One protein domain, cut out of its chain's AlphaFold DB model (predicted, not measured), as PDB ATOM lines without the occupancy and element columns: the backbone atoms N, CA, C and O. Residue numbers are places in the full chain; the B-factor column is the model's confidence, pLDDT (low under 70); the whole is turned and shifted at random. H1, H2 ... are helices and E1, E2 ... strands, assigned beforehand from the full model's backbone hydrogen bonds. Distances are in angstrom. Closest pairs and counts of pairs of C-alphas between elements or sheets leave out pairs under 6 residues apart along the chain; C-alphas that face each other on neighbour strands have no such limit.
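Overview. This is residues 38 to 45, 72 to 80 and 149 to 194 of the 209 residues of an uncharacterized protein of Strigomonas culicis (UniProt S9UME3). A strongly twisted sheet, built on the long hairpin E3 and E4 with E2 beside E4, has helix H1 lying lengthwise over one face; short H2 grazes the sheet, and E1 meets E3 only at a point. The 63 printed residues hold, in order, E1 E2 E3 E4 H1 H2, of mixed class. The sheet's order is E1, E3, E4, E2, antiparallel. It is compact, radius of gyration of the C-alphas 12.0 A, spanning 36 by 20 by 16 A.

Along the chain. E1, residues 38 to 40, begins at C-alpha 38 (-4.567, -55.039, 7.125). E2 is residues 72 to 78, 19.7 A; E3 151 to 158, 23.1 A; E4 163 to 172, 28.0 A; H1 175 to 188, 20.1 A. H2, residues 190 to 194, ends at C-alpha 194 (2.841, -54.739, -16.581).

Arrangement. E3 and E4 are antiparallel, with N 155 and O 167 2.8 A apart. E2 is antiparallel to E4, with N 75 and O 166 2.7 A apart. H1 is over E4 at a height over the sheet of 9.2 A; their closest C-alphas, Arg 170 and Phe 178, are 6.6 A apart. In H1 and H2 every O i to N i+4 pair is within hydrogen-bond range.

Size, cuts and confidence. Cuts leave gaps of 23.4 A between C-alphas 45 and 72 and 29.8 A between 80 and 149. The pLDDT is under 70 at residues 38 to 45, 72 and 78 to 80.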
ATOM      1  N   ARG A  38      -5.949 -55.035   6.644       50.81
ATOM      2  CA  ARG A  38      -4.567 -55.039   7.125       50.81
ATOM      3  C   ARG A  38      -4.099 -53.591   7.186       50.81
ATOM      4  O   ARG A  38      -3.888 -52.957   6.159       50.81
ATOM      5  N   LYS A  39      -3.979 -53.075   8.409       44.75
ATOM      6  CA  LYS A  39      -3.397 -51.763   8.698       44.75
ATOM      7  C   LYS A  39      -1.877 -51.912   8.643       44.75
ATOM      8  O   LYS A  39      -1.304 -52.589   9.494       44.75
ATOM      9  N   ILE A  40      -1.247 -51.348   7.616       47.59
ATOM     10  CA  ILE A  40       0.210 -51.365   7.448       47.59
ATOM     11  C   ILE A  40       0.706 -49.943   7.719       47.59
ATOM     12  O   ILE A  40       0.298 -49.009   7.033       47.59
ATOM     13  N   SER A  41       1.562 -49.779   8.728       40.44
ATOM     14  CA  SER A  41       2.254 -48.520   9.026       40.44
ATOM     15  C   SER A  41       3.721 -48.695   8.619       40.44
ATOM     16  O   SER A  41       4.417 -49.530   9.198       40.44
ATOM     17  N   LEU A  42       4.179 -47.964   7.600       44.69
ATOM     18  CA  LEU A  42       5.561 -48.021   7.103       44.69
ATOM     19  C   LEU A  42       6.350 -46.805   7.623       44.69
ATOM     20  O   LEU A  42       5.855 -45.688   7.476       44.69
ATOM     21  N   PRO A  43       7.545 -46.977   8.221       39.84
ATOM     22  CA  PRO A  43       8.459 -45.867   8.477       39.84
ATOM     23  C   PRO A  43       9.219 -45.509   7.189       39.84
ATOM     24  O   PRO A  43       9.673 -46.404   6.478       39.84
ATOM     25  N   PHE A  44       9.365 -44.215   6.892       46.25
ATOM     26  CA  PHE A  44      10.175 -43.729   5.771       46.25
ATOM     27  C   PHE A  44      11.103 -42.604   6.241       46.25
ATOM     28  O   PHE A  44      10.653 -41.667   6.901       46.25
ATOM     29  N   ASP A  45      12.387 -42.710   5.893       33.91
ATOM     30  CA  ASP A  45      13.410 -41.689   6.126       33.91
ATOM     31  C   ASP A  45      13.521 -40.791   4.886       33.91
ATOM     32  O   ASP A  45      14.061 -41.191   3.854       33.91
ATOM     33  N   SER A  72      -8.601 -42.157  -1.940       66.50
ATOM     34  CA  SER A  72      -8.321 -43.490  -2.452       66.50
ATOM     35  C   SER A  72      -7.773 -43.546  -3.874       66.50
ATOM     36  O   SER A  72      -8.243 -42.802  -4.730       66.50
ATOM     37  N   VAL A  73      -6.886 -44.514  -4.114       78.31
ATOM     38  CA  VAL A  73      -6.288 -44.859  -5.417       78.31
ATOM     39  C   VAL A  73      -6.535 -46.346  -5.687       78.31
ATOM     40  O   VAL A  73      -6.482 -47.138  -4.749       78.31
ATOM     41  N   ASN A  74      -6.827 -46.726  -6.934       78.00
ATOM     42  CA  ASN A  74      -7.047 -48.119  -7.338       78.00
ATOM     43  C   ASN A  74      -5.912 -48.594  -8.257       78.00
ATOM     44  O   ASN A  74      -5.502 -47.859  -9.150       78.00
ATOM     45  N   LEU A  75      -5.468 -49.831  -8.069       79.44
ATOM     46  CA  LEU A  75      -4.440 -50.523  -8.838       79.44
ATOM     47  C   LEU A  75      -4.929 -51.949  -9.131       79.44
ATOM     48  O   LEU A  75      -5.671 -52.510  -8.334       79.44
ATOM     49  N   LEU A  76      -4.544 -52.545 -10.254       77.00
ATOM     50  CA  LEU A  76      -4.888 -53.929 -10.597       77.00
ATOM     51  C   LEU A  76      -3.609 -54.775 -10.598       77.00
ATOM     52  O   LEU A  76      -2.621 -54.368 -11.206       77.00
ATOM     53  N   VAL A  77      -3.619 -55.905  -9.891       74.69
ATOM     54  CA  VAL A  77      -2.437 -56.746  -9.623       74.69
ATOM     55  C   VAL A  77      -2.825 -58.220  -9.757       74.69
ATOM     56  O   VAL A  77      -3.965 -58.588  -9.481       74.69
ATOM     57  N   PHE A  78      -1.904 -59.078 -10.193       68.31
ATOM     58  CA  PHE A  78      -2.143 -60.520 -10.302       68.31
ATOM     59  C   PHE A  78      -2.238 -61.201  -8.926       68.31
ATOM     60  O   PHE A  78      -1.495 -60.866  -8.003       68.31
ATOM     61  N   ASP A  79      -3.155 -62.163  -8.778       56.00
ATOM     62  CA  ASP A  79      -3.509 -62.753  -7.475       56.00
ATOM     63  C   ASP A  79      -2.357 -63.550  -6.827       56.00
ATOM     64  O   ASP A  79      -2.213 -63.557  -5.605       56.00
ATOM     65  N   GLN A  80      -1.466 -64.140  -7.635       52.41
ATOM     66  CA  GLN A  80      -0.359 -64.975  -7.138       52.41
ATOM     67  C   GLN A  80       0.766 -64.187  -6.443       52.41
ATOM     68  O   GLN A  80       1.582 -64.781  -5.738       52.41
ATOM     69  N   PHE A 149       3.563 -39.582  10.005       78.50
ATOM     70  CA  PHE A 149       2.929 -40.898  10.027       78.50
ATOM     71  C   PHE A 149       1.663 -40.870   9.162       78.50
ATOM     72  O   PHE A 149       0.728 -40.108   9.437       78.50
ATOM     73  N   CYS A 150       1.615 -41.728   8.141       88.62
ATOM     74  CA  CYS A 150       0.424 -41.963   7.330       88.62
ATOM     75  C   CYS A 150      -0.076 -43.400   7.509       88.62
ATOM     76  O   CYS A 150       0.624 -44.360   7.198       88.62
ATOM     77  N   ASP A 151      -1.316 -43.541   7.977       88.69
ATOM     78  CA  ASP A 151      -1.992 -44.832   8.075       88.69
ATOM     79  C   ASP A 151      -2.768 -45.097   6.779       88.69
ATOM     80  O   ASP A 151      -3.712 -44.369   6.437       88.69
ATOM     81  N   VAL A 152      -2.395 -46.171   6.083       90.81
ATOM     82  CA  VAL A 152      -3.002 -46.595   4.816       90.81
ATOM     83  C   VAL A 152      -3.764 -47.908   5.007       90.81
ATOM     84  O   VAL A 152      -3.247 -48.876   5.560       90.81
ATOM     85  N   ASP A 153      -5.012 -47.935   4.545       90.56
ATOM     86  CA  ASP A 153      -5.834 -49.139   4.412       90.56
ATOM     87  C   ASP A 153      -5.667 -49.696   2.996       90.56
ATOM     88  O   ASP A 153      -5.836 -48.959   2.018       90.56
ATOM     89  N   VAL A 154      -5.369 -50.987   2.880       91.88
ATOM     90  CA  VAL A 154      -5.247 -51.681   1.591       91.88
ATOM     91  C   VAL A 154      -6.422 -52.640   1.453       91.88
ATOM     92  O   VAL A 154      -6.532 -53.629   2.175       91.88
ATOM     93  N   ILE A 155      -7.324 -52.332   0.525       91.44
ATOM     94  CA  ILE A 155      -8.538 -53.103   0.271       91.44
ATOM     95  C   ILE A 155      -8.322 -53.933  -0.989       91.44
ATOM     96  O   ILE A 155      -8.231 -53.390  -2.087       91.44
ATOM     97  N   LEU A 156      -8.293 -55.250  -0.826       91.88
ATOM     98  CA  LEU A 156      -8.213 -56.205  -1.926       91.88
ATOM     99  C   LEU A 156      -9.626 -56.621  -2.338       91.88
ATOM    100  O   LEU A 156     -10.439 -57.002  -1.492       91.88
ATOM    101  N   SER A 157      -9.944 -56.502  -3.622       89.75
ATOM    102  CA  SER A 157     -11.214 -56.953  -4.196       89.75
ATOM    103  C   SER A 157     -10.937 -57.843  -5.404       89.75
ATOM    104  O   SER A 157     -10.136 -57.448  -6.245       89.75
ATOM    105  N   PRO A 158     -11.590 -59.008  -5.531       86.69
ATOM    106  CA  PRO A 158     -11.406 -59.855  -6.702       86.69
ATOM    107  C   PRO A 158     -11.841 -59.101  -7.964       86.69
ATOM    108  O   PRO A 158     -12.891 -58.448  -7.971       86.69
ATOM    109  N   ALA A 159     -11.029 -59.185  -9.010       83.44
ATOM    110  CA  ALA A 159     -11.354 -58.724 -10.352       83.44
ATOM    111  C   ALA A 159     -11.565 -59.937 -11.280       83.44
ATOM    112  O   ALA A 159     -11.585 -61.091 -10.850       83.44
ATOM    113  N   CYS A 160     -11.795 -59.679 -12.564       74.56
ATOM    114  CA  CYS A 160     -11.940 -60.738 -13.558       74.56
ATOM    115  C   CYS A 160     -10.597 -61.455 -13.792       74.56
ATOM    116  O   CYS A 160      -9.541 -60.878 -13.552       74.56
ATOM    117  N   LEU A 161     -10.640 -62.683 -14.325       77.88
ATOM    118  CA  LEU A 161      -9.475 -63.380 -14.906       77.88
ATOM    119  C   LEU A 161      -8.311 -63.673 -13.936       77.88
ATOM    120  O   LEU A 161      -7.169 -63.781 -14.363       77.88
ATOM    121  N   GLY A 162      -8.583 -63.827 -12.636       83.62
ATOM    122  CA  GLY A 162      -7.532 -64.131 -11.652       83.62
ATOM    123  C   GLY A 162      -6.665 -62.926 -11.275       83.62
ATOM    124  O   GLY A 162      -5.569 -63.095 -10.745       83.62
ATOM    125  N   TYR A 163      -7.149 -61.710 -11.534       86.31
ATOM    126  CA  TYR A 163      -6.561 -60.480 -11.013       86.31
ATOM    127  C   TYR A 163      -7.309 -60.002  -9.770       86.31
ATOM    128  O   TYR A 163      -8.496 -60.276  -9.580       86.31
ATOM    129  N   THR A 164      -6.619 -59.217  -8.954       88.19
ATOM    130  CA  THR A 164      -7.154 -58.547  -7.774       88.19
ATOM    131  C   THR A 164      -7.002 -57.034  -7.931       88.19
ATOM    132  O   THR A 164      -5.940 -56.506  -8.261       88.19
ATOM    133  N   LEU A 165      -8.092 -56.310  -7.688       89.56
ATOM    134  CA  LEU A 165      -8.099 -54.862  -7.553       89.56
ATOM    135  C   LEU A 165      -7.603 -54.489  -6.150       89.56
ATOM    136  O   LEU A 165      -8.225 -54.826  -5.140       89.56
ATOM    137  N   VAL A 166      -6.503 -53.755  -6.093       91.12
ATOM    138  CA  VAL A 166      -5.896 -53.183  -4.894       91.12
ATOM    139  C   VAL A 166      -6.336 -51.728  -4.768       91.12
ATOM    140  O   VAL A 166      -5.995 -50.886  -5.593       91.12
ATOM    141  N   ARG A 167      -7.097 -51.399  -3.726       92.19
ATOM    142  CA  ARG A 167      -7.511 -50.025  -3.432       92.19
ATOM    143  C   ARG A 167      -6.828 -49.520  -2.174       92.19
ATOM    144  O   ARG A 167      -7.065 -50.040  -1.087       92.19
ATOM    145  N   PHE A 168      -6.053 -48.456  -2.307       93.38
ATOM    146  CA  PHE A 168      -5.477 -47.725  -1.186       93.38
ATOM    147  C   PHE A 168      -6.497 -46.735  -0.654       93.38
ATOM    148  O   PHE A 168      -7.149 -46.043  -1.437       93.38
ATOM    149  N   ARG A 169      -6.641 -46.642   0.665       93.31
ATOM    150  CA  ARG A 169      -7.460 -45.625   1.319       93.31
ATOM    151  C   ARG A 169      -6.706 -45.020   2.490       93.31
ATOM    152  O   ARG A 169      -6.285 -45.737   3.389       93.31
ATOM    153  N   ARG A 170      -6.592 -43.695   2.521       92.94
ATOM    154  CA  ARG A 170      -5.987 -43.007   3.665       92.94
ATOM    155  C   ARG A 170      -6.921 -43.062   4.876       92.94
ATOM    156  O   ARG A 170      -8.064 -42.611   4.778       92.94
ATOM    157  N   ILE A 171      -6.427 -43.570   6.004       91.94
ATOM    158  CA  ILE A 171      -7.131 -43.546   7.296       91.94
ATOM    159  C   ILE A 171      -6.764 -42.269   8.058       91.94
ATOM    160  O   ILE A 171      -7.649 -41.541   8.502       91.94
ATOM    161  N   HIS A 172      -5.465 -41.987   8.174       90.12
ATOM    162  CA  HIS A 172      -4.923 -40.855   8.926       90.12
ATOM    163  C   HIS A 172      -3.591 -40.388   8.313       90.12
ATOM    164  O   HIS A 172      -2.942 -41.165   7.617       90.12
ATOM    165  N   GLY A 173      -3.180 -39.143   8.568       88.44
ATOM    166  CA  GLY A 173      -1.914 -38.566   8.088       88.44
ATOM    167  C   GLY A 173      -2.076 -37.502   6.999       88.44
ATOM    168  O   GLY A 173      -3.192 -37.198   6.557       88.44
ATOM    169  N   LYS A 174      -0.954 -36.907   6.576       90.75
ATOM    170  CA  LYS A 174      -0.940 -35.863   5.538       90.75
ATOM    171  C   LYS A 174      -1.219 -36.452   4.155       90.75
ATOM    172  O   LYS A 174      -1.135 -37.654   3.922       90.75
ATOM    173  N   THR A 175      -1.639 -35.597   3.224       90.12
ATOM    174  CA  THR A 175      -1.916 -36.013   1.836       90.12
ATOM    175  C   THR A 175      -0.628 -36.273   1.065       90.12
ATOM    176  O   THR A 175      -0.589 -37.221   0.292       90.12
ATOM    177  N   SER A 176       0.422 -35.486   1.327       91.62
ATOM    178  CA  SER A 176       1.771 -35.690   0.782       91.62
ATOM    179  C   SER A 176       2.275 -37.100   1.075       91.62
ATOM    180  O   SER A 176       2.512 -37.872   0.155       91.62
ATOM    181  N   ASP A 177       2.293 -37.465   2.356       90.06
ATOM    182  CA  ASP A 177       2.849 -38.727   2.847       90.06
ATOM    183  C   ASP A 177       2.041 -39.925   2.315       90.06
ATOM    184  O   ASP A 177       2.588 -40.977   1.996       90.06
ATOM    185  N   PHE A 178       0.720 -39.758   2.152       92.19
ATOM    186  CA  PHE A 178      -0.133 -40.757   1.507       92.19
ATOM    187  C   PHE A 178       0.235 -40.971   0.038       92.19
ATOM    188  O   PHE A 178       0.315 -42.115  -0.403       92.19
ATOM    189  N   HIS A 179       0.444 -39.897  -0.725       91.31
ATOM    190  CA  HIS A 179       0.824 -40.018  -2.130       91.31
ATOM    191  C   HIS A 179       2.208 -40.639  -2.287       91.31
ATOM    192  O   HIS A 179       2.358 -41.532  -3.115       91.31
ATOM    193  N   GLU A 180       3.176 -40.243  -1.464       90.00
ATOM    194  CA  GLU A 180       4.507 -40.857  -1.445       90.00
ATOM    195  C   GLU A 180       4.428 -42.359  -1.146       90.00
ATOM    196  O   GLU A 180       4.982 -43.166  -1.893       90.00
ATOM    197  N   ALA A 181       3.653 -42.756  -0.130       89.44
ATOM    198  CA  ALA A 181       3.443 -44.164   0.198       89.44
ATOM    199  C   ALA A 181       2.757 -44.938  -0.941       89.44
ATOM    200  O   ALA A 181       3.163 -46.054  -1.264       89.44
ATOM    201  N   VAL A 182       1.730 -44.363  -1.575       90.69
ATOM    202  CA  VAL A 182       1.042 -44.999  -2.710       90.69
ATOM    203  C   VAL A 182       1.973 -45.143  -3.912       90.69
ATOM    204  O   VAL A 182       1.956 -46.196  -4.549       90.69
ATOM    205  N   VAL A 183       2.793 -44.133  -4.216       90.06
ATOM    206  CA  VAL A 183       3.790 -44.200  -5.296       90.06
ATOM    207  C   VAL A 183       4.816 -45.286  -4.993       90.06
ATOM    208  O   VAL A 183       5.054 -46.142  -5.840       90.06
ATOM    209  N   PHE A 184       5.350 -45.319  -3.772       89.38
ATOM    210  CA  PHE A 184       6.292 -46.352  -3.349       89.38
ATOM    211  C   PHE A 184       5.715 -47.765  -3.518       89.38
ATOM    212  O   PHE A 184       6.339 -48.612  -4.153       89.38
ATOM    213  N   ILE A 185       4.499 -48.015  -3.016       87.88
ATOM    214  CA  ILE A 185       3.856 -49.332  -3.137       87.88
ATOM    215  C   ILE A 185       3.537 -49.659  -4.602       87.88
ATOM    216  O   ILE A 185       3.685 -50.806  -5.014       87.88
ATOM    217  N   SER A 186       3.126 -48.675  -5.403       88.44
ATOM    218  CA  SER A 186       2.842 -48.887  -6.829       88.44
ATOM    219  C   SER A 186       4.101 -49.279  -7.602       88.44
ATOM    220  O   SER A 186       4.039 -50.206  -8.400       88.44
ATOM    221  N   ASN A 187       5.243 -48.651  -7.303       88.06
ATOM    222  CA  ASN A 187       6.527 -48.992  -7.918       88.06
ATOM    223  C   ASN A 187       6.973 -50.422  -7.570       88.06
ATOM    224  O   ASN A 187       7.578 -51.098  -8.396       88.06
ATOM    225  N   LEU A 188       6.658 -50.914  -6.364       88.69
ATOM    226  CA  LEU A 188       6.920 -52.311  -5.994       88.69
ATOM    227  C   LEU A 188       6.055 -53.308  -6.777       88.69
ATOM    228  O   LEU A 188       6.461 -54.453  -6.928       88.69
ATOM    229  N   LEU A 189       4.885 -52.873  -7.252       88.44
ATOM    230  CA  LEU A 189       3.902 -53.691  -7.970       88.44
ATOM    231  C   LEU A 189       3.937 -53.462  -9.491       88.44
ATOM    232  O   LEU A 189       3.013 -53.851 -10.213       88.44
ATOM    233  N   ASP A 190       4.964 -52.770  -9.991       89.19
ATOM    234  CA  ASP A 190       5.038 -52.373 -11.396       89.19
ATOM    235  C   ASP A 190       5.165 -53.567 -12.339       89.19
ATOM    236  O   ASP A 190       4.570 -53.556 -13.419       89.19
ATOM    237  N   VAL A 191       5.891 -54.610 -11.933       88.81
ATOM    238  CA  VAL A 191       6.076 -55.824 -12.742       88.81
ATOM    239  C   VAL A 191       4.747 -56.563 -12.892       88.81
ATOM    240  O   VAL A 191       4.351 -56.917 -14.002       88.81
ATOM    241  N   GLU A 192       4.006 -56.731 -11.799       87.75
ATOM    242  CA  GLU A 192       2.687 -57.360 -11.794       87.75
ATOM    243  C   GLU A 192       1.673 -56.557 -12.601       87.75
ATOM    244  O   GLU A 192       0.846 -57.131 -13.310       87.75
ATOM    245  N   ARG A 193       1.740 -55.226 -12.509       86.12
ATOM    246  CA  ARG A 193       0.898 -54.326 -13.297       86.12
ATOM    247  C   ARG A 193       1.181 -54.474 -14.791       86.12
ATOM    248  O   ARG A 193       0.239 -54.542 -15.581       86.12
ATOM    249  N   GLN A 194       2.453 -54.527 -15.186       89.31
ATOM    250  CA  GLN A 194       2.841 -54.739 -16.581       89.31
ATOM    251  C   GLN A 194       2.388 -56.109 -17.084       89.31
ATOM    252  O   GLN A 194       1.804 -56.185 -18.163       89.31
TER     253      GLN A 194